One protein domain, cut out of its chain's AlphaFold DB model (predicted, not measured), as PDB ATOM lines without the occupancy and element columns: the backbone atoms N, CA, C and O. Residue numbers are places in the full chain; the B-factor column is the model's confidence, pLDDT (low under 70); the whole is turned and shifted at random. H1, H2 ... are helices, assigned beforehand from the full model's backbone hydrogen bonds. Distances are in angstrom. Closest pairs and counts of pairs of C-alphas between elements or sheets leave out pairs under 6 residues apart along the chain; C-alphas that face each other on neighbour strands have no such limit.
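Overview. This is residues 310 to 484 of the 551 residues of the protein "Zn(2)-C6 fungal-type domain-containing protein" of Trematosphaeria pertusa (UniProt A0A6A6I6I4). Two long helices, H2 and H3, make a hairpin; the shorter H4 packs on both of them, H5 packs on H4 and on residues 411 to 418 of H3, H6 packs on H5 on the side away from the hairpin, and H1 packs on H2 on the side away from H4. H2 to H6 form an up-and-down bundle, each helix running against the one before it, and residues 382 to 387, at the H2 to H3 turn, stick out. The printed part has 175 residues with six named helices, H1 to H6 in order, and no named strand: all helix. It is compact, with a radius of gyration of the C-alphas of 17.6 A, and only just flat, spanning 59 by 40 by 20 A.

Arrangement. H2, residues 345 to 382, touches H3, residues 386 to 419, opposite ways at a shallow tilt of 20 degrees; their closest C-alphas, of Ala 380 and Ala 388, are 4.9 A apart. The hub is H4, residues 425 to 439, which touches H2 at residues 352 to 367 alone, the same way at 4 degrees, with the C-alphas of Ile 352 and Gly 428 closest at 5.5 A. H5, residues 447 to 464, touches H4, closest at the C-alphas of Thr 426 and Phe 464, 5.2 A. H6, residues 468 to 480, forms a hairpin with H5, closest at the C-alphas of Thr 454 and Ala 473, 4.4 A; H6 is apart from H2 and H3. H1, residues 310 to 320, touches H2 at residues 361 to 372 alone, closest at the C-alphas of Ala 311 and Ala 368, 5.4 A, at 35.3 degrees, only just steep. Every O i to N i+4 pair is within hydrogen-bond range in H1, H3, H5 and H6; H2 has 33 of 34 and H4 9 of 11.

Along the chain. H2 is 55.6 A long from C-alpha 345 at (133.093, 202.840, 153.167), H3 49.3 A, H5 25.5 A and H4 21.4 A. H1 begins at C-alpha 310, (139.677, 180.171, 185.592), and H6 ends at C-alpha 480, (148.572, 168.435, 159.221).

Size, cuts and confidence. The C-alphas farthest apart, of Ser 343 and Arg 383, are 59.2 A apart. The printed part has no cut; the link H1 to H2, residues 321 to 344, is long. Residues 329 to 331, 340 to 344 and 482 to 484 have pLDDT under 70.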
ATOM      1  N   GLU A 310     139.568 178.925 186.359       98.44
ATOM      2  CA  GLU A 310     139.677 180.171 185.592       98.44
ATOM      3  C   GLU A 310     139.278 179.963 184.128       98.44
ATOM      4  O   GLU A 310     138.545 180.776 183.576       98.44
ATOM      5  N   ALA A 311     139.703 178.856 183.512       98.00
ATOM      6  CA  ALA A 311     139.312 178.492 182.155       98.00
ATOM      7  C   ALA A 311     137.792 178.315 182.042       98.00
ATOM      8  O   ALA A 311     137.193 178.838 181.107       98.00
ATOM      9  N   GLN A 312     137.167 177.648 183.020       97.44
ATOM     10  CA  GLN A 312     135.710 177.510 183.084       97.44
ATOM     11  C   GLN A 312     135.011 178.869 183.215       97.44
ATOM     12  O   GLN A 312     134.145 179.184 182.408       97.44
ATOM     13  N   SER A 313     135.450 179.709 184.159       98.19
ATOM     14  CA  SER A 313     134.907 181.064 184.345       98.19
ATOM     15  C   SER A 313     135.004 181.891 183.065       98.19
ATOM     16  O   SER A 313     134.046 182.551 182.682       98.19
ATOM     17  N   LEU A 314     136.146 181.835 182.372       97.88
ATOM     18  CA  LEU A 314     136.326 182.537 181.104       97.88
ATOM     19  C   LEU A 314     135.378 182.020 180.024       97.88
ATOM     20  O   LEU A 314     134.836 182.832 179.282       97.88
ATOM     21  N   LEU A 315     135.160 180.705 179.920       96.12
ATOM     22  CA  LEU A 315     134.201 180.138 178.966       96.12
ATOM     23  C   LEU A 315     132.779 180.641 179.236       96.12
ATOM     24  O   LEU A 315     132.114 181.093 178.301       96.12
ATOM     25  N   ASP A 316     132.357 180.635 180.499       95.25
ATOM     26  CA  ASP A 316     131.035 181.108 180.917       95.25
ATOM     27  C   ASP A 316     130.873 182.611 180.625       95.25
ATOM     28  O   ASP A 316     129.899 183.043 179.998       95.25
ATOM     29  N   GLU A 317     131.866 183.424 180.991       95.94
ATOM     30  CA  GLU A 317     131.850 184.874 180.779       95.94
ATOM     31  C   GLU A 317     131.926 185.246 179.293       95.94
ATOM     32  O   GLU A 317     131.196 186.127 178.845       95.94
ATOM     33  N   PHE A 318     132.741 184.558 178.485       93.19
ATOM     34  CA  PHE A 318     132.754 184.774 177.036       93.19
ATOM     35  C   PHE A 318     131.451 184.330 176.368       93.19
ATOM     36  O   PHE A 318     131.086 184.921 175.355       93.19
ATOM     37  N   SER A 319     130.765 183.305 176.883       88.81
ATOM     38  CA  SER A 319     129.494 182.834 176.310       88.81
ATOM     39  C   SER A 319     128.332 183.804 176.548       88.81
ATOM     40  O   SER A 319     127.419 183.894 175.731       88.81
ATOM     41  N   THR A 320     128.387 184.552 177.650       89.00
ATOM     42  CA  THR A 320     127.352 185.512 178.058       89.00
ATOM     43  C   THR A 320     127.683 186.949 177.667       89.00
ATOM     44  O   THR A 320     126.803 187.810 177.683       89.00
ATOM     45  N   TRP A 321     128.935 187.224 177.291       89.69
ATOM     46  CA  TRP A 321     129.352 188.540 176.833       89.69
ATOM     47  C   TRP A 321     128.728 188.898 175.478       89.69
ATOM     48  O   TRP A 321     128.799 188.143 174.505       89.69
ATOM     49  N   SER A 322     128.190 190.113 175.407       84.88
ATOM     50  CA  SER A 322     127.774 190.768 174.172       84.88
ATOM     51  C   SER A 322     128.137 192.258 174.219       84.88
ATOM     52  O   SER A 322     128.097 192.879 175.289       84.88
ATOM     53  N   PRO A 323     128.517 192.865 173.084       79.94
ATOM     54  CA  PRO A 323     128.695 194.301 172.996       79.94
ATOM     55  C   PRO A 323     127.332 195.004 173.044       79.94
ATOM     56  O   PRO A 323     126.364 194.552 172.436       79.94
ATOM     57  N   GLY A 324     127.264 196.154 173.717       73.62
ATOM     58  CA  GLY A 324     126.068 197.007 173.755       73.62
ATOM     59  C   GLY A 324     125.845 197.787 172.456       73.62
ATOM     60  O   GLY A 324     125.788 199.014 172.488       73.62
ATOM     61  N   ILE A 325     125.796 197.100 171.314       72.25
ATOM     62  CA  ILE A 325     125.705 197.701 169.977       72.25
ATOM     63  C   ILE A 325     124.451 197.167 169.269       72.25
ATOM     64  O   ILE A 325     124.278 195.949 169.238       72.25
ATOM     65  N   PRO A 326     123.588 198.032 168.696       70.31
ATOM     66  CA  PRO A 326     122.313 197.619 168.098       70.31
ATOM     67  C   PRO A 326     122.432 196.546 167.012       70.31
ATOM     68  O   PRO A 326     121.574 195.679 166.898       70.31
ATOM     69  N   GLU A 327     123.501 196.593 166.218       73.12
ATOM     70  CA  GLU A 327     123.737 195.673 165.104       73.12
ATOM     71  C   GLU A 327     124.234 194.285 165.558       73.12
ATOM     72  O   GLU A 327     124.347 193.362 164.745       73.12
ATOM     73  N   TRP A 328     124.516 194.112 166.856       76.81
ATOM     74  CA  TRP A 328     124.879 192.832 167.453       76.81
ATOM     75  C   TRP A 328     123.648 192.129 168.032       76.81
ATOM     76  O   TRP A 328     123.177 192.434 169.128       76.81
ATOM     77  N   HIS A 329     123.142 191.134 167.312       68.75
ATOM     78  CA  HIS A 329     122.007 190.336 167.766       68.75
ATOM     79  C   HIS A 329     122.468 189.281 168.781       68.75
ATOM     80  O   HIS A 329     123.472 188.596 168.571       68.75
ATOM     81  N   ALA A 330     121.742 189.134 169.892       61.53
ATOM     82  CA  ALA A 330     122.075 188.156 170.926       61.53
ATOM     83  C   ALA A 330     122.116 186.730 170.343       61.53
ATOM     84  O   ALA A 330     121.143 186.269 169.752       61.53
ATOM     85  N   GLY A 331     123.255 186.047 170.502       60.84
ATOM     86  CA  GLY A 331     123.465 184.677 170.017       60.84
ATOM     87  C   GLY A 331     123.681 184.532 168.504       60.84
ATOM     88  O   GLY A 331     123.778 183.405 168.030       60.84
ATOM     89  N   GLY A 332     123.763 185.630 167.742       72.44
ATOM     90  CA  GLY A 332     123.928 185.597 166.288       72.44
ATOM     91  C   GLY A 332     125.226 186.245 165.804       72.44
ATOM     92  O   GLY A 332     125.587 187.339 166.233       72.44
ATOM     93  N   ARG A 333     125.898 185.595 164.847       85.06
ATOM     94  CA  ARG A 333     127.021 186.179 164.099       85.06
ATOM     95  C   ARG A 333     126.567 187.453 163.360       85.06
ATOM     96  O   ARG A 333     125.554 187.390 162.662       85.06
ATOM     97  N   PRO A 334     127.326 188.569 163.398       85.81
ATOM     98  CA  PRO A 334     127.036 189.750 162.581       85.81
ATOM     99  C   PRO A 334     126.921 189.409 161.085       85.81
ATOM    100  O   PRO A 334     127.855 188.838 160.510       85.81
ATOM    101  N   SER A 335     125.788 189.748 160.462       82.25
ATOM    102  CA  SER A 335     125.458 189.377 159.077       82.25
ATOM    103  C   SER A 335     125.558 190.563 158.113       82.25
ATOM    104  O   SER A 335     125.177 191.682 158.458       82.25
ATOM    105  N   VAL A 336     125.988 190.295 156.874       81.25
ATOM    106  CA  VAL A 336     125.866 191.240 155.752       81.25
ATOM    107  C   VAL A 336     124.412 191.587 155.440       81.25
ATOM    108  O   VAL A 336     124.158 192.648 154.887       81.25
ATOM    109  N   ASP A 337     123.450 190.737 155.805       77.62
ATOM    110  CA  ASP A 337     122.028 191.017 155.571       77.62
ATOM    111  C   ASP A 337     121.542 192.168 156.459       77.62
ATOM    112  O   ASP A 337     120.709 192.974 156.054       77.62
ATOM    113  N   SER A 338     122.094 192.261 157.673       71.31
ATOM    114  CA  SER A 338     121.809 193.334 158.630       71.31
ATOM    115  C   SER A 338     122.643 194.589 158.367       71.31
ATOM    116  O   SER A 338     122.230 195.685 158.732       71.31
ATOM    117  N   MET A 339     123.818 194.433 157.753       73.50
ATOM    118  CA  MET A 339     124.726 195.528 157.414       73.50
ATOM    119  C   MET A 339     125.361 195.262 156.042       73.50
ATOM    120  O   MET A 339     126.433 194.650 155.965       73.50
ATOM    121  N   PRO A 340     124.696 195.678 154.948       68.31
ATOM    122  CA  PRO A 340     125.141 195.352 153.602       68.31
ATOM    123  C   PRO A 340     126.537 195.900 153.310       68.31
ATOM    124  O   PRO A 340     126.893 197.013 153.689       68.31
ATOM    125  N   LEU A 341     127.330 195.118 152.575       68.38
ATOM    126  CA  LEU A 341     128.603 195.559 151.999       68.38
ATOM    127  C   LEU A 341     128.319 196.504 150.819       68.38
ATOM    128  O   LEU A 341     128.452 196.119 149.657       68.38
ATOM    129  N   THR A 342     127.856 197.719 151.114       65.06
ATOM    130  CA  THR A 342     127.553 198.747 150.111       65.06
ATOM    131  C   THR A 342     128.833 199.419 149.592       65.06
ATOM    132  O   THR A 342     129.951 199.134 150.031       65.06
ATOM    133  N   SER A 343     128.693 200.350 148.643       59.12
ATOM    134  CA  SER A 343     129.774 201.277 148.280       59.12
ATOM    135  C   SER A 343     130.118 202.269 149.402       59.12
ATOM    136  O   SER A 343     131.130 202.965 149.297       59.12
ATOM    137  N   ASN A 344     129.315 202.347 150.472       69.75
ATOM    138  CA  ASN A 344     129.616 203.170 151.631       69.75
ATOM    139  C   ASN A 344     130.781 202.549 152.418       69.75
ATOM    140  O   ASN A 344     130.694 201.452 152.981       69.75
ATOM    141  N   ALA A 345     131.899 203.274 152.459       72.00
ATOM    142  CA  ALA A 345     133.093 202.840 153.167       72.00
ATOM    143  C   ALA A 345     132.829 202.643 154.668       72.00
ATOM    144  O   ALA A 345     133.388 201.720 155.257       72.00
ATOM    145  N   ASP A 346     131.966 203.457 155.281       76.38
ATOM    146  CA  ASP A 346     131.763 203.447 156.733       76.38
ATOM    147  C   ASP A 346     130.960 202.233 157.204       76.38
ATOM    148  O   ASP A 346     131.340 201.604 158.189       76.38
ATOM    149  N   GLU A 347     129.930 201.826 156.461       76.56
ATOM    150  CA  GLU A 347     129.201 200.573 156.715       76.56
ATOM    151  C   GLU A 347     130.121 199.358 156.562       76.56
ATOM    152  O   GLU A 347     130.126 198.460 157.404       76.56
ATOM    153  N   THR A 348     130.986 199.366 155.540       80.19
ATOM    154  CA  THR A 348     131.978 198.300 155.351       80.19
ATOM    155  C   THR A 348     132.940 198.215 156.542       80.19
ATOM    156  O   THR A 348     133.205 197.128 157.054       80.19
ATOM    157  N   TYR A 349     133.457 199.352 157.010       81.19
ATOM    158  CA  TYR A 349     134.337 199.409 158.177       81.19
ATOM    159  C   TYR A 349     133.633 198.950 159.463       81.19
ATOM    160  O   TYR A 349     134.242 198.230 160.258       81.19
ATOM    161  N   ARG A 350     132.360 199.315 159.660       81.62
ATOM    162  CA  ARG A 350     131.543 198.853 160.795       81.62
ATOM    163  C   ARG A 350     131.373 197.339 160.780       81.62
ATOM    164  O   ARG A 350     131.634 196.693 161.794       81.62
ATOM    165  N   LEU A 351     131.022 196.759 159.631       84.25
ATOM    166  CA  LEU A 351     130.881 195.310 159.508       84.25
ATOM    167  C   LEU A 351     132.214 194.599 159.758       84.25
ATOM    168  O   LEU A 351     132.243 193.606 160.480       84.25
ATOM    169  N   ILE A 352     133.322 195.104 159.203       86.31
ATOM    170  CA  ILE A 352     134.658 194.543 159.456       86.31
ATOM    171  C   ILE A 352     134.964 194.568 160.955       86.31
ATOM    172  O   ILE A 352     135.443 193.569 161.490       86.31
ATOM    173  N   TRP A 353     134.666 195.666 161.647       85.06
ATOM    174  CA  TRP A 353     134.873 195.778 163.089       85.06
ATOM    175  C   TRP A 353     134.008 194.783 163.888       85.06
ATOM    176  O   TRP A 353     134.531 194.085 164.762       85.06
ATOM    177  N   LEU A 354     132.720 194.647 163.550       85.88
ATOM    178  CA  LEU A 354     131.804 193.681 164.175       85.88
ATOM    179  C   LEU A 354     132.268 192.237 163.948       85.88
ATOM    180  O   LEU A 354     132.400 191.470 164.901       85.88
ATOM    181  N   ALA A 355     132.586 191.886 162.700       89.06
ATOM    182  CA  ALA A 355     133.092 190.570 162.319       89.06
ATOM    183  C   ALA A 355     134.407 190.241 163.036       89.06
ATOM    184  O   ALA A 355     134.593 189.134 163.534       89.06
ATOM    185  N   THR A 356     135.310 191.217 163.138       87.19
ATOM    186  CA  THR A 356     136.586 191.072 163.848       87.19
ATOM    187  C   THR A 356     136.356 190.806 165.331       87.19
ATOM    188  O   THR A 356     136.949 189.884 165.888       87.19
ATOM    189  N   THR A 357     135.454 191.559 165.961       86.81
ATOM    190  CA  THR A 357     135.082 191.379 167.372       86.81
ATOM    191  C   THR A 357     134.488 189.988 167.622       86.81
ATOM    192  O   THR A 357     134.915 189.303 168.551       86.81
ATOM    193  N   TRP A 358     133.588 189.531 166.744       89.88
ATOM    194  CA  TRP A 358     133.032 188.174 166.766       89.88
ATOM    195  C   TRP A 358     134.121 187.104 166.655       89.88
ATOM    196  O   TRP A 358     134.235 186.236 167.517       89.88
ATOM    197  N   ILE A 359     134.984 187.190 165.640       90.50
ATOM    198  CA  ILE A 359     136.073 186.225 165.427       90.50
ATOM    199  C   ILE A 359     137.021 186.180 166.629       90.50
ATOM    200  O   ILE A 359     137.444 185.092 167.028       90.50
ATOM    201  N   PHE A 360     137.345 187.330 167.229       87.25
ATOM    202  CA  PHE A 360     138.189 187.383 168.422       87.25
ATOM    203  C   PHE A 360     137.542 186.690 169.619       87.25
ATOM    204  O   PHE A 360     138.218 185.905 170.283       87.25
ATOM    205  N   GLN A 361     136.255 186.931 169.874       89.50
ATOM    206  CA  GLN A 361     135.521 186.255 170.945       89.50
ATOM    207  C   GLN A 361     135.525 184.734 170.745       89.50
ATOM    208  O   GLN A 361     135.880 183.995 171.661       89.50
ATOM    209  N   GLN A 362     135.203 184.257 169.539       91.19
ATOM    210  CA  GLN A 362     135.174 182.822 169.236       91.19
ATOM    211  C   GLN A 362     136.558 182.177 169.364       91.19
ATOM    212  O   GLN A 362     136.723 181.123 169.978       91.19
ATOM    213  N   THR A 363     137.587 182.864 168.872       91.75
ATOM    214  CA  THR A 363     138.979 182.433 169.028       91.75
ATOM    215  C   THR A 363     139.375 182.342 170.503       91.75
ATOM    216  O   THR A 363     140.005 181.370 170.916       91.75
ATOM    217  N   ALA A 364     138.991 183.326 171.321       92.31
ATOM    218  CA  ALA A 364     139.274 183.333 172.751       92.31
ATOM    219  C   ALA A 364     138.591 182.166 173.485       92.31
ATOM    220  O   ALA A 364     139.232 181.520 174.315       92.31
ATOM    221  N   ARG A 365     137.339 181.840 173.128       94.12
ATOM    222  CA  ARG A 365     136.608 180.668 173.648       94.12
ATOM    223  C   ARG A 365     137.330 179.361 173.318       94.12
ATOM    224  O   ARG A 365     137.488 178.524 174.200       94.12
ATOM    225  N   ILE A 366     137.834 179.203 172.090       95.38
ATOM    226  CA  ILE A 366     138.622 178.025 171.687       95.38
ATOM    227  C   ILE A 366     139.921 177.911 172.496       95.38
ATOM    228  O   ILE A 366     140.270 176.835 172.975       95.38
ATOM    229  N   VAL A 367     140.640 179.022 172.673       93.69
ATOM    230  CA  VAL A 367     141.896 179.025 173.438       93.69
ATOM    231  C   VAL A 367     141.645 178.721 174.920       93.69
ATOM    232  O   VAL A 367     142.437 178.009 175.534       93.69
ATOM    233  N   ALA A 368     140.551 179.222 175.503       95.69
ATOM    234  CA  ALA A 368     140.156 178.906 176.876       95.69
ATOM    235  C   ALA A 368     139.728 177.435 177.029       95.69
ATOM    236  O   ALA A 368     140.141 176.776 177.986       95.69
ATOM    237  N   SER A 369     138.962 176.896 176.069       96.88
ATOM    238  CA  SER A 369     138.526 175.494 176.093       96.88
ATOM    239  C   SER A 369     139.693 174.521 175.960       96.88
ATOM    240  O   SER A 369     139.666 173.464 176.577       96.88
ATOM    241  N   ASP A 370     140.760 174.903 175.257       95.25
ATOM    242  CA  ASP A 370     141.989 174.110 175.158       95.25
ATOM    243  C   ASP A 370     142.650 173.904 176.533       95.25
ATOM    244  O   ASP A 370     142.974 172.779 176.921       95.25
ATOM    245  N   VAL A 371     142.759 174.980 177.327       96.06
ATOM    246  CA  VAL A 371     143.263 174.916 178.712       96.06
ATOM    247  C   VAL A 371     142.324 174.083 179.591       96.06
ATOM    248  O   VAL A 371     142.778 173.280 180.411       96.06
ATOM    249  N   PHE A 372     141.010 174.239 179.413       97.75
ATOM    250  CA  PHE A 372     140.014 173.474 180.162       97.75
ATOM    251  C   PHE A 372     140.095 171.968 179.861       97.75
ATOM    252  O   PHE A 372     140.140 171.168 180.796       97.75
ATOM    253  N   ILE A 373     140.203 171.571 178.587       97.38
ATOM    254  CA  ILE A 373     140.372 170.170 178.165       97.38
ATOM    255  C   ILE A 373     141.634 169.571 178.780       97.38
ATOM    256  O   ILE A 373     141.582 168.460 179.306       97.38
ATOM    257  N   GLU A 374     142.764 170.281 178.753       95.62
ATOM    258  CA  GLU A 374     143.999 169.783 179.364       95.62
ATOM    259  C   GLU A 374     143.825 169.537 180.875       95.62
ATOM    260  O   GLU A 374     144.209 168.477 181.381       95.62
ATOM    261  N   GLY A 375     143.170 170.457 181.591       95.62
ATOM    262  CA  GLY A 375     142.842 170.270 183.006       95.62
ATOM    263  C   GLY A 375     141.877 169.104 183.257       95.62
ATOM    264  O   GLY A 375     142.113 168.297 184.161       95.62
ATOM    265  N   ALA A 376     140.838 168.951 182.428       95.94
ATOM    266  CA  ALA A 376     139.886 167.842 182.507       95.94
ATOM    267  C   ALA A 376     140.569 166.487 182.251       95.94
ATOM    268  O   ALA A 376     140.337 165.525 182.988       95.94
ATOM    269  N   ARG A 377     141.484 166.416 181.270       95.12
ATOM    270  CA  ARG A 377     142.337 165.239 181.026       95.12
ATOM    271  C   ARG A 377     143.183 164.917 182.252       95.12
ATOM    272  O   ARG A 377     143.211 163.767 182.687       95.12
ATOM    273  N   GLY A 378     143.826 165.924 182.844       92.06
ATOM    274  CA  GLY A 378     144.602 165.766 184.074       92.06
ATOM    275  C   GLY A 378     143.773 165.184 185.225       92.06
ATOM    276  O   GLY A 378     144.202 164.235 185.882       92.06
ATOM    277  N   GLN A 379     142.555 165.688 185.439       90.50
ATOM    278  CA  GLN A 379     141.645 165.165 186.462       90.50
ATOM    279  C   GLN A 379     141.204 163.725 186.177       90.50
ATOM    280  O   GLN A 379     141.227 162.898 187.092       90.50
ATOM    281  N   ALA A 380     140.855 163.402 184.929       92.81
ATOM    282  CA  ALA A 380     140.459 162.054 184.525       92.81
ATOM    283  C   ALA A 380     141.590 161.023 184.692       92.81
ATOM    284  O   ALA A 380     141.316 159.870 185.026       92.81
ATOM    285  N   LEU A 381     142.850 161.436 184.511       92.00
ATOM    286  CA  LEU A 381     144.026 160.596 184.756       92.00
ATOM    287  C   LEU A 381     144.298 160.392 186.253       92.00
ATOM    288  O   LEU A 381     144.588 159.275 186.676       92.00
ATOM    289  N   LEU A 382     144.204 161.453 187.062       90.56
ATOM    290  CA  LEU A 382     144.491 161.394 188.501       90.56
ATOM    291  C   LEU A 382     143.382 160.710 189.307       90.56
ATOM    292  O   LEU A 382     143.658 160.063 190.317       90.56
ATOM    293  N   ARG A 383     142.122 160.885 188.896       90.31
ATOM    294  CA  ARG A 383     140.937 160.312 189.547       90.31
ATOM    295  C   ARG A 383     140.001 159.717 188.491       90.31
ATOM    296  O   ARG A 383     138.978 160.324 188.165       90.31
ATOM    297  N   PRO A 384     140.332 158.529 187.955       89.12
ATOM    298  CA  PRO A 384     139.506 157.879 186.950       89.12
ATOM    299  C   PRO A 384     138.102 157.599 187.491       89.12
ATOM    300  O   PRO A 384     137.937 156.995 188.548       89.12
ATOM    301  N   GLY A 385     137.081 158.019 186.750       91.81
ATOM    302  CA  GLY A 385     135.685 157.815 187.122       91.81
ATOM    303  C   GLY A 385     134.736 158.291 186.029       91.81
ATOM    304  O   GLY A 385     135.136 159.035 185.133       91.81
ATOM    305  N   LEU A 386     133.473 157.859 186.104       91.38
ATOM    306  CA  LEU A 386     132.444 158.232 185.125       91.38
ATOM    307  C   LEU A 386     132.252 159.752 185.052       91.38
ATOM    308  O   LEU A 386     132.214 160.297 183.957       91.38
ATOM    309  N   ALA A 387     132.232 160.438 186.198       92.06
ATOM    310  CA  ALA A 387     132.087 161.893 186.253       92.06
ATOM    311  C   ALA A 387     133.257 162.635 185.581       92.06
ATOM    312  O   ALA A 387     133.032 163.521 184.766       92.06
ATOM    313  N   ALA A 388     134.506 162.242 185.860       91.50
ATOM    314  CA  ALA A 388     135.679 162.889 185.263       91.50
ATOM    315  C   ALA A 388     135.762 162.659 183.743       91.50
ATOM    316  O   ALA A 388     136.127 163.562 182.996       91.50
ATOM    317  N   ARG A 389     135.374 161.464 183.272       93.00
ATOM    318  CA  ARG A 389     135.260 161.169 181.835       93.00
ATOM    319  C   ARG A 389     134.128 161.954 181.175       93.00
ATOM    320  O   ARG A 389     134.317 162.434 180.067       93.00
ATOM    321  N   ALA A 390     132.987 162.101 181.848       95.06
ATOM    322  CA  ALA A 390     131.871 162.896 181.346       95.06
ATOM    323  C   ALA A 390     132.273 164.368 181.167       95.06
ATOM    324  O   ALA A 390     132.048 164.907 180.093       95.06
ATOM    325  N   ILE A 391     132.954 164.967 182.154       95.31
ATOM    326  CA  ILE A 391     133.472 166.346 182.064       95.31
ATOM    327  C   ILE A 391     134.448 166.497 180.892       95.31
ATOM    328  O   ILE A 391     134.366 167.461 180.139       95.31
ATOM    329  N   LEU A 392     135.374 165.549 180.719       96.44
ATOM    330  CA  LEU A 392     136.318 165.588 179.603       96.44
ATOM    331  C   LEU A 392     135.612 165.472 178.244       96.44
ATOM    332  O   LEU A 392     135.936 166.219 177.325       96.44
ATOM    333  N   ASN A 393     134.664 164.545 178.110       96.38
ATOM    334  CA  ASN A 393     133.920 164.359 176.865       96.38
ATOM    335  C   ASN A 393     133.073 165.592 176.528       96.38
ATOM    336  O   ASN A 393     133.056 166.010 175.376       96.38
ATOM    337  N   ASP A 394     132.420 166.184 177.528       96.94
ATOM    338  CA  ASP A 394     131.660 167.425 177.383       96.94
ATOM    339  C   ASP A 394     132.565 168.569 176.906       96.94
ATOM    340  O   ASP A 394     132.307 169.170 175.869       96.94
ATOM    341  N   ALA A 395     133.721 168.758 177.552       97.12
ATOM    342  CA  ALA A 395     134.716 169.754 177.153       97.12
ATOM    343  C   ALA A 395     135.203 169.583 175.701       97.12
ATOM    344  O   ALA A 395     135.357 170.566 174.971       97.12
ATOM    345  N   ILE A 396     135.456 168.338 175.280       97.62
ATOM    346  CA  ILE A 396     135.861 168.009 173.907       97.62
ATOM    347  C   ILE A 396     134.739 168.350 172.921       97.62
ATOM    348  O   ILE A 396     135.010 168.995 171.908       97.62
ATOM    349  N   ASN A 397     133.498 167.961 173.222       97.56
ATOM    350  CA  ASN A 397     132.341 168.257 172.378       97.56
ATOM    351  C   ASN A 397     132.112 169.767 172.255       97.56
ATOM    352  O   ASN A 397     131.973 170.266 171.141       97.56
ATOM    353  N   THR A 398     132.199 170.515 173.358       96.19
ATOM    354  CA  THR A 398     132.122 171.980 173.330       96.19
ATOM    355  C   THR A 398     133.208 172.584 172.439       96.19
ATOM    356  O   THR A 398     132.922 173.468 171.637       96.19
ATOM    357  N   GLN A 399     134.466 172.126 172.521       96.75
ATOM    358  CA  GLN A 399     135.515 172.657 171.639       96.75
ATOM    359  C   GLN A 399     135.275 172.292 170.166       96.75
ATOM    360  O   GLN A 399     135.580 173.108 169.299       96.75
ATOM    361  N   LEU A 400     134.731 171.108 169.865       97.12
ATOM    362  CA  LEU A 400     134.338 170.736 168.499       97.12
ATOM    363  C   LEU A 400     133.259 171.680 167.946       97.12
ATOM    364  O   LEU A 400     133.418 172.184 166.837       97.12
ATOM    365  N   GLU A 401     132.223 171.978 168.729       95.81
ATOM    366  CA  GLU A 401     131.168 172.930 168.353       95.81
ATOM    367  C   GLU A 401     131.731 174.335 168.101       95.81
ATOM    368  O   GLU A 401     131.444 174.940 167.071       95.81
ATOM    369  N   LEU A 402     132.607 174.827 168.987       95.25
ATOM    370  CA  LEU A 402     133.277 176.124 168.820       95.25
ATOM    371  C   LEU A 402     134.136 176.187 167.549       95.25
ATOM    372  O   LEU A 402     134.186 177.217 166.875       95.25
ATOM    373  N   VAL A 403     134.844 175.098 167.231       96.50
ATOM    374  CA  VAL A 403     135.667 175.000 166.018       96.50
ATOM    375  C   VAL A 403     134.791 175.046 164.768       96.50
ATOM    376  O   VAL A 403     135.130 175.773 163.834       96.50
ATOM    377  N   GLU A 404     133.665 174.332 164.739       95.88
ATOM    378  CA  GLU A 404     132.739 174.394 163.602       95.88
ATOM    379  C   GLU A 404     132.061 175.770 163.483       95.88
ATOM    380  O   GLU A 404     132.054 176.345 162.395       95.88
ATOM    381  N   GLU A 405     131.621 176.379 164.590       93.88
ATOM    382  CA  GLU A 405     131.053 177.740 164.607       93.88
ATOM    383  C   GLU A 405     132.043 178.776 164.033       93.88
ATOM    384  O   GLU A 405     131.685 179.650 163.225       93.88
ATOM    385  N   LEU A 406     133.324 178.672 164.407       94.69
ATOM    386  CA  LEU A 406     134.367 179.543 163.873       94.69
ATOM    387  C   LEU A 406     134.673 179.233 162.400       94.69
ATOM    388  O   LEU A 406     134.836 180.176 161.622       94.69
ATOM    389  N   LYS A 407     134.706 177.960 161.978       96.00
ATOM    390  CA  LYS A 407     134.863 177.581 160.559       96.00
ATOM    391  C   LYS A 407     133.767 178.190 159.696       96.00
ATOM    392  O   LYS A 407     134.075 178.814 158.679       96.00
ATOM    393  N   GLU A 408     132.511 178.068 160.113       95.31
ATOM    394  CA  GLU A 408     131.364 178.646 159.411       95.31
ATOM    395  C   GLU A 408     131.450 180.172 159.346       95.31
ATOM    396  O   GLU A 408     131.221 180.769 158.292       95.31
ATOM    397  N   SER A 409     131.823 180.817 160.456       94.44
ATOM    398  CA  SER A 409     132.023 182.270 160.523       94.44
ATOM    399  C   SER A 409     133.113 182.743 159.565       94.44
ATOM    400  O   SER A 409     132.901 183.682 158.796       94.44
ATOM    401  N   LEU A 410     134.265 182.076 159.566       95.50
ATOM    402  CA  LEU A 410     135.385 182.404 158.689       95.50
ATOM    403  C   LEU A 410     135.036 182.178 157.213       95.50
ATOM    404  O   LEU A 410     135.325 183.050 156.396       95.50
ATOM    405  N   ALA A 411     134.376 181.066 156.873       95.69
ATOM    406  CA  ALA A 411     133.914 180.795 155.510       95.69
ATOM    407  C   ALA A 411     132.945 181.877 155.019       95.69
ATOM    408  O   ALA A 411     133.098 182.410 153.918       95.69
ATOM    409  N   TYR A 412     131.971 182.227 155.861       94.69
ATOM    410  CA  TYR A 412     130.972 183.241 155.564       94.69
ATOM    411  C   TYR A 412     131.605 184.610 155.304       94.69
ATOM    412  O   TYR A 412     131.351 185.221 154.263       94.69
ATOM    413  N   TYR A 413     132.456 185.096 156.209       94.12
ATOM    414  CA  TYR A 413     133.093 186.399 156.031       94.12
ATOM    415  C   TYR A 413     134.072 186.404 154.861       94.12
ATOM    416  O   TYR A 413     134.100 187.373 154.106       94.12
ATOM    417  N   LEU A 414     134.827 185.320 154.648       94.19
ATOM    418  CA  LEU A 414     135.726 185.221 153.501       94.19
ATOM    419  C   LEU A 414     134.962 185.322 152.181       94.19
ATOM    420  O   LEU A 414     135.368 186.076 151.295       94.19
ATOM    421  N   HIS A 415     133.856 184.584 152.059       93.25
ATOM    422  CA  HIS A 415     133.001 184.616 150.878       93.25
ATOM    423  C   HIS A 415     132.490 186.036 150.603       93.25
ATOM    424  O   HIS A 415     132.696 186.571 149.511       93.25
ATOM    425  N   ASN A 416     131.898 186.672 151.615       91.31
ATOM    426  CA  ASN A 416     131.312 188.004 151.492       91.31
ATOM    427  C   ASN A 416     132.356 189.091 151.207       91.31
ATOM    428  O   ASN A 416     132.175 189.910 150.306       91.31
ATOM    429  N   PHE A 417     133.493 189.083 151.908       90.44
ATOM    430  CA  PHE A 417     134.570 190.037 151.643       90.44
ATOM    431  C   PHE A 417     135.159 189.849 150.247       90.44
ATOM    432  O   PHE A 417     135.418 190.837 149.567       90.44
ATOM    433  N   LYS A 418     135.316 188.610 149.770       88.88
ATOM    434  CA  LYS A 418     135.800 188.348 148.408       88.88
ATOM    435  C   LYS A 418     134.826 188.872 147.348       88.88
ATOM    436  O   LYS A 418     135.279 189.461 146.366       88.88
ATOM    437  N   ALA A 419     133.523 188.682 147.566       88.62
ATOM    438  CA  ALA A 419     132.458 189.167 146.688       88.62
ATOM    439  C   ALA A 419     132.296 190.699 146.714       88.62
ATOM    440  O   ALA A 419     131.802 191.283 145.749       88.62
ATOM    441  N   SER A 420     132.740 191.361 147.788       85.12
ATOM    442  CA  SER A 420     132.668 192.814 147.920       85.12
ATOM    443  C   SER A 420     133.468 193.543 146.835       85.12
ATOM    444  O   SER A 420     134.607 193.186 146.507       85.12
ATOM    445  N   GLN A 421     132.888 194.630 146.325       82.50
ATOM    446  CA  GLN A 421     133.570 195.578 145.438       82.50
ATOM    447  C   GLN A 421     134.408 196.606 146.211       82.50
ATOM    448  O   GLN A 421     135.226 197.305 145.616       82.50
ATOM    449  N   SER A 422     134.246 196.689 147.536       82.56
ATOM    450  CA  SER A 422     135.029 197.594 148.375       82.56
ATOM    451  C   SER A 422     136.485 197.138 148.461       82.56
ATOM    452  O   SER A 422     136.771 195.966 148.709       82.56
ATOM    453  N   THR A 423     137.426 198.071 148.317       82.12
ATOM    454  CA  THR A 423     138.861 197.810 148.522       82.12
ATOM    455  C   THR A 423     139.194 197.517 149.991       82.12
ATOM    456  O   THR A 423     140.178 196.838 150.279       82.12
ATOM    457  N   MET A 424     138.320 197.920 150.926       81.12
ATOM    458  CA  MET A 424     138.458 197.653 152.368       81.12
ATOM    459  C   MET A 424     138.376 196.178 152.737       81.12
ATOM    460  O   MET A 424     138.778 195.790 153.835       81.12
ATOM    461  N   LYS A 425     137.913 195.330 151.817       81.81
ATOM    462  CA  LYS A 425     137.897 193.881 152.005       81.81
ATOM    463  C   LYS A 425     139.263 193.311 152.396       81.81
ATOM    464  O   LYS A 425     139.305 192.299 153.087       81.81
ATOM    465  N   THR A 426     140.369 193.962 152.021       86.31
ATOM    466  CA  THR A 426     141.728 193.575 152.439       86.31
ATOM    467  C   THR A 426     141.928 193.663 153.951       86.31
ATOM    468  O   THR A 426     142.517 192.748 154.528       86.31
ATOM    469  N   VAL A 427     141.372 194.681 154.619       86.00
ATOM    470  CA  VAL A 427     141.381 194.770 156.089       86.00
ATOM    471  C   VAL A 427     140.605 193.596 156.685       86.00
ATOM    472  O   VAL A 427     141.111 192.912 157.571       86.00
ATOM    473  N   GLY A 428     139.418 193.303 156.143       86.38
ATOM    474  CA  GLY A 428     138.623 192.138 156.537       86.38
ATOM    475  C   GLY A 428     139.397 190.826 156.390       86.38
ATOM    476  O   GLY A 428     139.511 190.069 157.351       86.38
ATOM    477  N   GLY A 429     140.013 190.586 155.228       88.19
ATOM    478  CA  GLY A 429     140.829 189.399 154.956       88.19
ATOM    479  C   GLY A 429     142.012 189.237 155.916       88.19
ATOM    480  O   GLY A 429     142.289 188.126 156.367       88.19
ATOM    481  N   TYR A 430     142.671 190.337 156.295       85.81
ATOM    482  CA  TYR A 430     143.744 190.313 157.294       85.81
ATOM    483  C   TYR A 430     143.242 189.852 158.666       85.81
ATOM    484  O   TYR A 430     143.909 189.055 159.328       85.81
ATOM    485  N   MET A 431     142.043 190.274 159.071       85.75
ATOM    486  CA  MET A 431     141.443 189.844 160.339       85.75
ATOM    487  C   MET A 431     141.039 188.363 160.329       85.75
ATOM    488  O   MET A 431     141.141 187.696 161.355       85.75
ATOM    489  N   LEU A 432     140.677 187.794 159.173       92.25
ATOM    490  CA  LEU A 432     140.374 186.359 159.062       92.25
ATOM    491  C   LEU A 432     141.597 185.465 159.326       92.25
ATOM    492  O   LEU A 432     141.449 184.377 159.887       92.25
ATOM    493  N   LEU A 433     142.812 185.921 158.985       89.25
ATOM    494  CA  LEU A 433     144.050 185.179 159.278       89.25
ATOM    495  C   LEU A 433     144.236 184.936 160.780       89.25
ATOM    496  O   LEU A 433     144.791 183.909 161.174       89.25
ATOM    497  N   TRP A 434     143.751 185.852 161.620       84.62
ATOM    498  CA  TRP A 434     143.798 185.696 163.070       84.62
ATOM    499  C   TRP A 434     142.908 184.565 163.564       84.62
ATOM    500  O   TRP A 434     143.378 183.748 164.356       84.62
ATOM    501  N   GLY A 435     141.678 184.467 163.059       91.25
ATOM    502  CA  GLY A 435     140.780 183.364 163.403       91.25
ATOM    503  C   GLY A 435     141.354 182.007 162.992       91.25
ATOM    504  O   GLY A 435     141.354 181.076 163.792       91.25
ATOM    505  N   LEU A 436     141.948 181.913 161.796       93.25
ATOM    506  CA  LEU A 436     142.634 180.694 161.342       93.25
ATOM    507  C   LEU A 436     143.816 180.328 162.250       93.25
ATOM    508  O   LEU A 436     143.959 179.179 162.666       93.25
ATOM    509  N   SER A 437     144.661 181.306 162.589       86.56
ATOM    510  CA  SER A 437     145.801 181.077 163.481       86.56
ATOM    511  C   SER A 437     145.349 180.641 164.874       86.56
ATOM    512  O   SER A 437     145.949 179.735 165.448       86.56
ATOM    513  N   GLY A 438     144.309 181.265 165.423       86.56
ATOM    514  CA  GLY A 438     143.771 180.933 166.736       86.56
ATOM    515  C   GLY A 438     143.130 179.550 166.776       86.56
ATOM    516  O   GLY A 438     143.449 178.753 167.657       86.56
ATOM    517  N   MET A 439     142.318 179.213 165.773       91.62
ATOM    518  CA  MET A 439     141.701 177.892 165.645       91.62
ATOM    519  C   MET A 439     142.738 176.773 165.542       91.62
ATOM    520  O   MET A 439     142.550 175.705 166.116       91.62
ATOM    521  N   SER A 440     143.883 177.039 164.903       89.19
ATOM    522  CA  SER A 440     144.981 176.071 164.803       89.19
ATOM    523  C   SER A 440     145.554 175.625 166.154       89.19
ATOM    524  O   SER A 440     146.272 174.625 166.210       89.19
ATOM    525  N   SER A 441     145.259 176.345 167.241       84.44
ATOM    526  CA  SER A 441     145.659 175.965 168.597       84.44
ATOM    527  C   SER A 441     144.763 174.901 169.235       84.44
ATOM    528  O   SER A 441     145.229 174.250 170.163       84.44
ATOM    529  N   ALA A 442     143.547 174.673 168.723       91.75
ATOM    530  CA  ALA A 442     142.582 173.752 169.318       91.75
ATOM    531  C   ALA A 442     143.078 172.298 169.315       91.75
ATOM    532  O   ALA A 442     143.469 171.761 168.273       91.75
ATOM    533  N   SER A 443     142.993 171.633 170.469       91.50
ATOM    534  CA  SER A 443     143.341 170.216 170.613       91.50
ATOM    535  C   SER A 443     142.464 169.251 169.802       91.50
ATOM    536  O   SER A 443     142.889 168.127 169.543       91.50
ATOM    537  N   THR A 444     141.263 169.674 169.394       94.00
ATOM    538  CA  THR A 444     140.292 168.861 168.642       94.00
ATOM    539  C   THR A 444     140.395 168.996 167.120       94.00
ATOM    540  O   THR A 444     139.663 168.322 166.398       94.00
ATOM    541  N   CYS A 445     141.293 169.841 166.599       92.38
ATOM    542  CA  CYS A 445     141.466 169.996 165.154       92.38
ATOM    543  C   CYS A 445     141.961 168.698 164.493       92.38
ATOM    544  O   CYS A 445     143.054 168.214 164.791       92.38
ATOM    545  N   SER A 446     141.175 168.179 163.546       90.69
ATOM    546  CA  SER A 446     141.540 167.053 162.681       90.69
ATOM    547  C   SER A 446     142.473 167.477 161.540       90.69
ATOM    548  O   SER A 446     142.628 168.667 161.246       90.69
ATOM    549  N   GLU A 447     143.064 166.495 160.854       90.75
ATOM    550  CA  GLU A 447     143.835 166.726 159.625       90.75
ATOM    551  C   GLU A 447     143.003 167.477 158.571       90.75
ATOM    552  O   GLU A 447     143.473 168.472 158.016       90.75
ATOM    553  N   ASP A 448     141.739 167.087 158.383       92.12
ATOM    554  CA  ASP A 448     140.806 167.759 157.473       92.12
ATOM    555  C   ASP A 448     140.598 169.231 157.841       92.12
ATOM    556  O   ASP A 448     140.589 170.100 156.968       92.12
ATOM    557  N   THR A 449     140.493 169.545 159.136       93.50
ATOM    558  CA  THR A 449     140.379 170.932 159.603       93.50
ATOM    559  C   THR A 449     141.666 171.721 159.330       93.50
ATOM    560  O   THR A 449     141.589 172.874 158.897       93.50
ATOM    561  N   PHE A 450     142.855 171.122 159.480       93.94
ATOM    562  CA  PHE A 450     144.116 171.771 159.087       93.94
ATOM    563  C   PHE A 450     144.228 172.002 157.575       93.94
ATOM    564  O   PHE A 450     144.678 173.074 157.150       93.94
ATOM    565  N   LEU A 451     143.805 171.040 156.753       93.88
ATOM    566  CA  LEU A 451     143.762 171.185 155.295       93.88
ATOM    567  C   LEU A 451     142.765 172.269 154.875       93.88
ATOM    568  O   LEU A 451     143.091 173.121 154.047       93.88
ATOM    569  N   TRP A 452     141.590 172.310 155.505       96.25
ATOM    570  CA  TRP A 452     140.609 173.367 155.291       96.25
ATOM    571  C   TRP A 452     141.193 174.747 155.620       96.25
ATOM    572  O   TRP A 452     141.142 175.640 154.771       96.25
ATOM    573  N   MET A 453     141.824 174.913 156.792       96.31
ATOM    574  CA  MET A 453     142.454 176.182 157.188       96.31
ATOM    575  C   MET A 453     143.558 176.601 156.214       96.31
ATOM    576  O   MET A 453     143.683 177.784 155.898       96.31
ATOM    577  N   THR A 454     144.339 175.635 155.722       95.56
ATOM    578  CA  THR A 454     145.383 175.868 154.716       95.56
ATOM    579  C   THR A 454     144.780 176.500 153.463       95.56
ATOM    580  O   THR A 454     145.238 177.557 153.034       95.56
ATOM    581  N   ASN A 455     143.706 175.916 152.927       95.75
ATOM    582  CA  ASN A 455     143.040 176.423 151.725       95.75
ATOM    583  C   ASN A 455     142.446 177.829 151.937       95.75
ATOM    584  O   ASN A 455     142.524 178.678 151.043       95.75
ATOM    585  N   GLN A 456     141.885 178.108 153.121       96.25
ATOM    586  CA  GLN A 456     141.397 179.452 153.452       96.25
ATOM    587  C   GLN A 456     142.546 180.470 153.504       96.25
ATOM    588  O   GLN A 456     142.435 181.553 152.933       96.25
ATOM    589  N   ALA A 457     143.667 180.122 154.144       94.62
ATOM    590  CA  ALA A 457     144.832 180.996 154.258       94.62
ATOM    591  C   ALA A 457     145.453 181.327 152.886       94.62
ATOM    592  O   ALA A 457     145.844 182.472 152.646       94.62
ATOM    593  N   GLU A 458     145.482 180.365 151.960       93.19
ATOM    594  CA  GLU A 458     145.911 180.596 150.572       93.19
ATOM    595  C   GLU A 458     144.936 181.477 149.802       93.19
ATOM    596  O   GLU A 458     145.353 182.434 149.152       93.19
ATOM    597  N   THR A 459     143.635 181.221 149.953       92.94
ATOM    598  CA  THR A 459     142.592 182.063 149.356       92.94
ATOM    599  C   THR A 459     142.710 183.507 149.837       92.94
ATOM    600  O   THR A 459     142.545 184.433 149.042       92.94
ATOM    601  N   ILE A 460     143.029 183.721 151.119       91.50
ATOM    602  CA  ILE A 460     143.271 185.059 151.660       91.50
ATOM    603  C   ILE A 460     144.525 185.679 151.034       91.50
ATOM    604  O   ILE A 460     144.508 186.835 150.605       91.50
ATOM    605  N   ALA A 461     145.614 184.915 150.947       88.12
ATOM    606  CA  ALA A 461     146.861 185.415 150.391       88.12
ATOM    607  C   ALA A 461     146.726 185.859 148.930       88.12
ATOM    608  O   ALA A 461     147.238 186.914 148.556       88.12
ATOM    609  N   GLU A 462     146.035 185.069 148.113       85.12
ATOM    610  CA  GLU A 462     145.833 185.351 146.693       85.12
ATOM    611  C   GLU A 462     144.737 186.392 146.463       85.12
ATOM    612  O   GLU A 462     144.942 187.349 145.719       85.12
ATOM    613  N   GLY A 463     143.587 186.241 147.126       82.00
ATOM    614  CA  GLY A 463     142.412 187.087 146.913       82.00
ATOM    615  C   GLY A 463     142.544 188.506 147.465       82.00
ATOM    616  O   GLY A 463     141.890 189.413 146.953       82.00
ATOM    617  N   PHE A 464     143.383 188.705 148.486       83.94
ATOM    618  CA  PHE A 464     143.534 189.992 149.178       83.94
ATOM    619  C   PHE A 464     144.969 190.537 149.133       83.94
ATOM    620  O   PHE A 464     145.216 191.634 149.631       83.94
ATOM    621  N   GLY A 465     145.917 189.801 148.539       77.56
ATOM    622  CA  GLY A 465     147.316 190.223 148.412       77.56
ATOM    623  C   GLY A 465     148.127 190.162 149.714       77.56
ATOM    624  O   GLY A 465     149.157 190.826 149.828       77.56
ATOM    625  N   LEU A 466     147.681 189.377 150.699       81.56
ATOM    626  CA  LEU A 466     148.271 189.300 152.039       81.56
ATOM    627  C   LEU A 466     149.253 188.127 152.156       81.56
ATOM    628  O   LEU A 466     148.863 186.999 152.460       81.56
ATOM    629  N   ARG A 467     150.555 188.381 151.961       82.81
ATOM    630  CA  ARG A 467     151.587 187.322 151.956       82.81
ATOM    631  C   ARG A 467     151.659 186.501 153.243       82.81
ATOM    632  O   ARG A 467     151.934 185.304 153.181       82.81
ATOM    633  N   GLN A 468     151.292 187.091 154.380       82.94
ATOM    634  CA  GLN A 468     151.158 186.381 155.654       82.94
ATOM    635  C   GLN A 468     150.240 185.144 155.577       82.94
ATOM    636  O   GLN A 468     150.481 184.167 156.285       82.94
ATOM    637  N   GLY A 469     149.234 185.136 154.693       88.50
ATOM    638  CA  GLY A 469     148.394 183.958 154.465       88.50
ATOM    639  C   GLY A 469     149.169 182.759 153.907       88.50
ATOM    640  O   GLY A 469     148.925 181.633 154.333       88.50
ATOM    641  N   ARG A 470     150.180 182.977 153.050       88.25
ATOM    642  CA  ARG A 470     151.047 181.890 152.548       88.25
ATOM    643  C   ARG A 470     151.888 181.292 153.666       88.25
ATOM    644  O   ARG A 470     151.956 180.076 153.797       88.25
ATOM    645  N   MET A 471     152.465 182.149 154.507       86.00
ATOM    646  CA  MET A 471     153.238 181.715 155.672       86.00
ATOM    647  C   MET A 471     152.391 180.873 156.632       86.00
ATOM    648  O   MET A 471     152.846 179.833 157.112       86.00
ATOM    649  N   LEU A 472     151.148 181.294 156.887       87.94
ATOM    650  CA  LEU A 472     150.214 180.524 157.701       87.94
ATOM    651  C   LEU A 472     149.862 179.185 157.032       87.94
ATOM    652  O   LEU A 472     149.930 178.149 157.686       87.94
ATOM    653  N   ALA A 473     149.565 179.172 155.731       91.31
ATOM    654  CA  ALA A 473     149.282 177.945 154.985       91.31
ATOM    655  C   ALA A 473     150.452 176.943 155.036       91.31
ATOM    656  O   ALA A 473     150.256 175.754 155.284       91.31
ATOM    657  N   GLU A 474     151.689 177.408 154.854       89.06
ATOM    658  CA  GLU A 474     152.884 176.565 154.974       89.06
ATOM    659  C   GLU A 474     153.052 175.974 156.377       89.06
ATOM    660  O   GLU A 474     153.416 174.801 156.515       89.06
ATOM    661  N   PHE A 475     152.785 176.764 157.419       86.06
ATOM    662  CA  PHE A 475     152.790 176.283 158.798       86.06
ATOM    663  C   PHE A 475     151.723 175.201 159.023       86.06
ATOM    664  O   PHE A 475     152.037 174.124 159.536       86.06
ATOM    665  N   LEU A 476     150.489 175.449 158.581       90.56
ATOM    666  CA  LEU A 476     149.362 174.529 158.749       90.56
ATOM    667  C   LEU A 476     149.590 173.199 158.016       90.56
ATOM    668  O   LEU A 476     149.347 172.141 158.593       90.56
ATOM    669  N   ARG A 477     150.167 173.219 156.806       89.06
ATOM    670  CA  ARG A 477     150.557 171.999 156.067       89.06
ATOM    671  C   ARG A 477     151.548 171.131 156.822       89.06
ATOM    672  O   ARG A 477     151.446 169.906 156.790       89.06
ATOM    673  N   LYS A 478     152.545 171.752 157.457       85.75
ATOM    674  CA  LYS A 478     153.529 171.014 158.259       85.75
ATOM    675  C   LYS A 478     152.854 170.353 159.455       85.75
ATOM    676  O   LYS A 478     153.207 169.229 159.784       85.75
ATOM    677  N   ARG A 479     151.877 171.032 160.061       80.31
ATOM    678  CA  ARG A 479     151.131 170.529 161.215       80.31
ATOM    679  C   ARG A 479     150.157 169.405 160.855       80.31
ATOM    680  O   ARG A 479     150.125 168.423 161.581       80.31
ATOM    681  N   ALA A 480     149.462 169.492 159.719       79.69
ATOM    682  CA  ALA A 480     148.572 168.435 159.221       79.69
ATOM    683  C   ALA A 480     149.285 167.077 159.059       79.69
ATOM    684  O   ALA A 480     148.702 166.031 159.295       79.69
ATOM    685  N   ARG A 481     150.577 167.099 158.702       70.69
ATOM    686  CA  ARG A 481     151.402 165.894 158.494       70.69
ATOM    687  C   ARG A 481     151.915 165.249 159.783       70.69
ATOM    688  O   ARG A 481     152.573 164.212 159.709       70.69
ATOM    689  N   VAL A 482     151.698 165.871 160.940       60.31
ATOM    690  CA  VAL A 482     152.048 165.285 162.236       60.31
ATOM    691  C   VAL A 482     150.807 164.550 162.740       60.31
ATOM    692  O   VAL A 482     149.815 165.219 163.026       60.31
ATOM    693  N   PRO A 483     150.823 163.208 162.846       44.72
ATOM    694  CA  PRO A 483     149.670 162.481 163.358       44.72
ATOM    695  C   PRO A 483     149.341 162.970 164.779       44.72
ATOM    696  O   PRO A 483     150.270 163.243 165.554       44.72
ATOM    697  N   PRO A 484     148.051 163.106 165.140       47.22
ATOM    698  CA  PRO A 484     147.674 163.396 166.515       47.22
ATOM    699  C   PRO A 484     148.283 162.327 167.425       47.22
ATOM    700  O   PRO A 484     148.364 161.157 167.050       47.22
TER     701      PRO A 484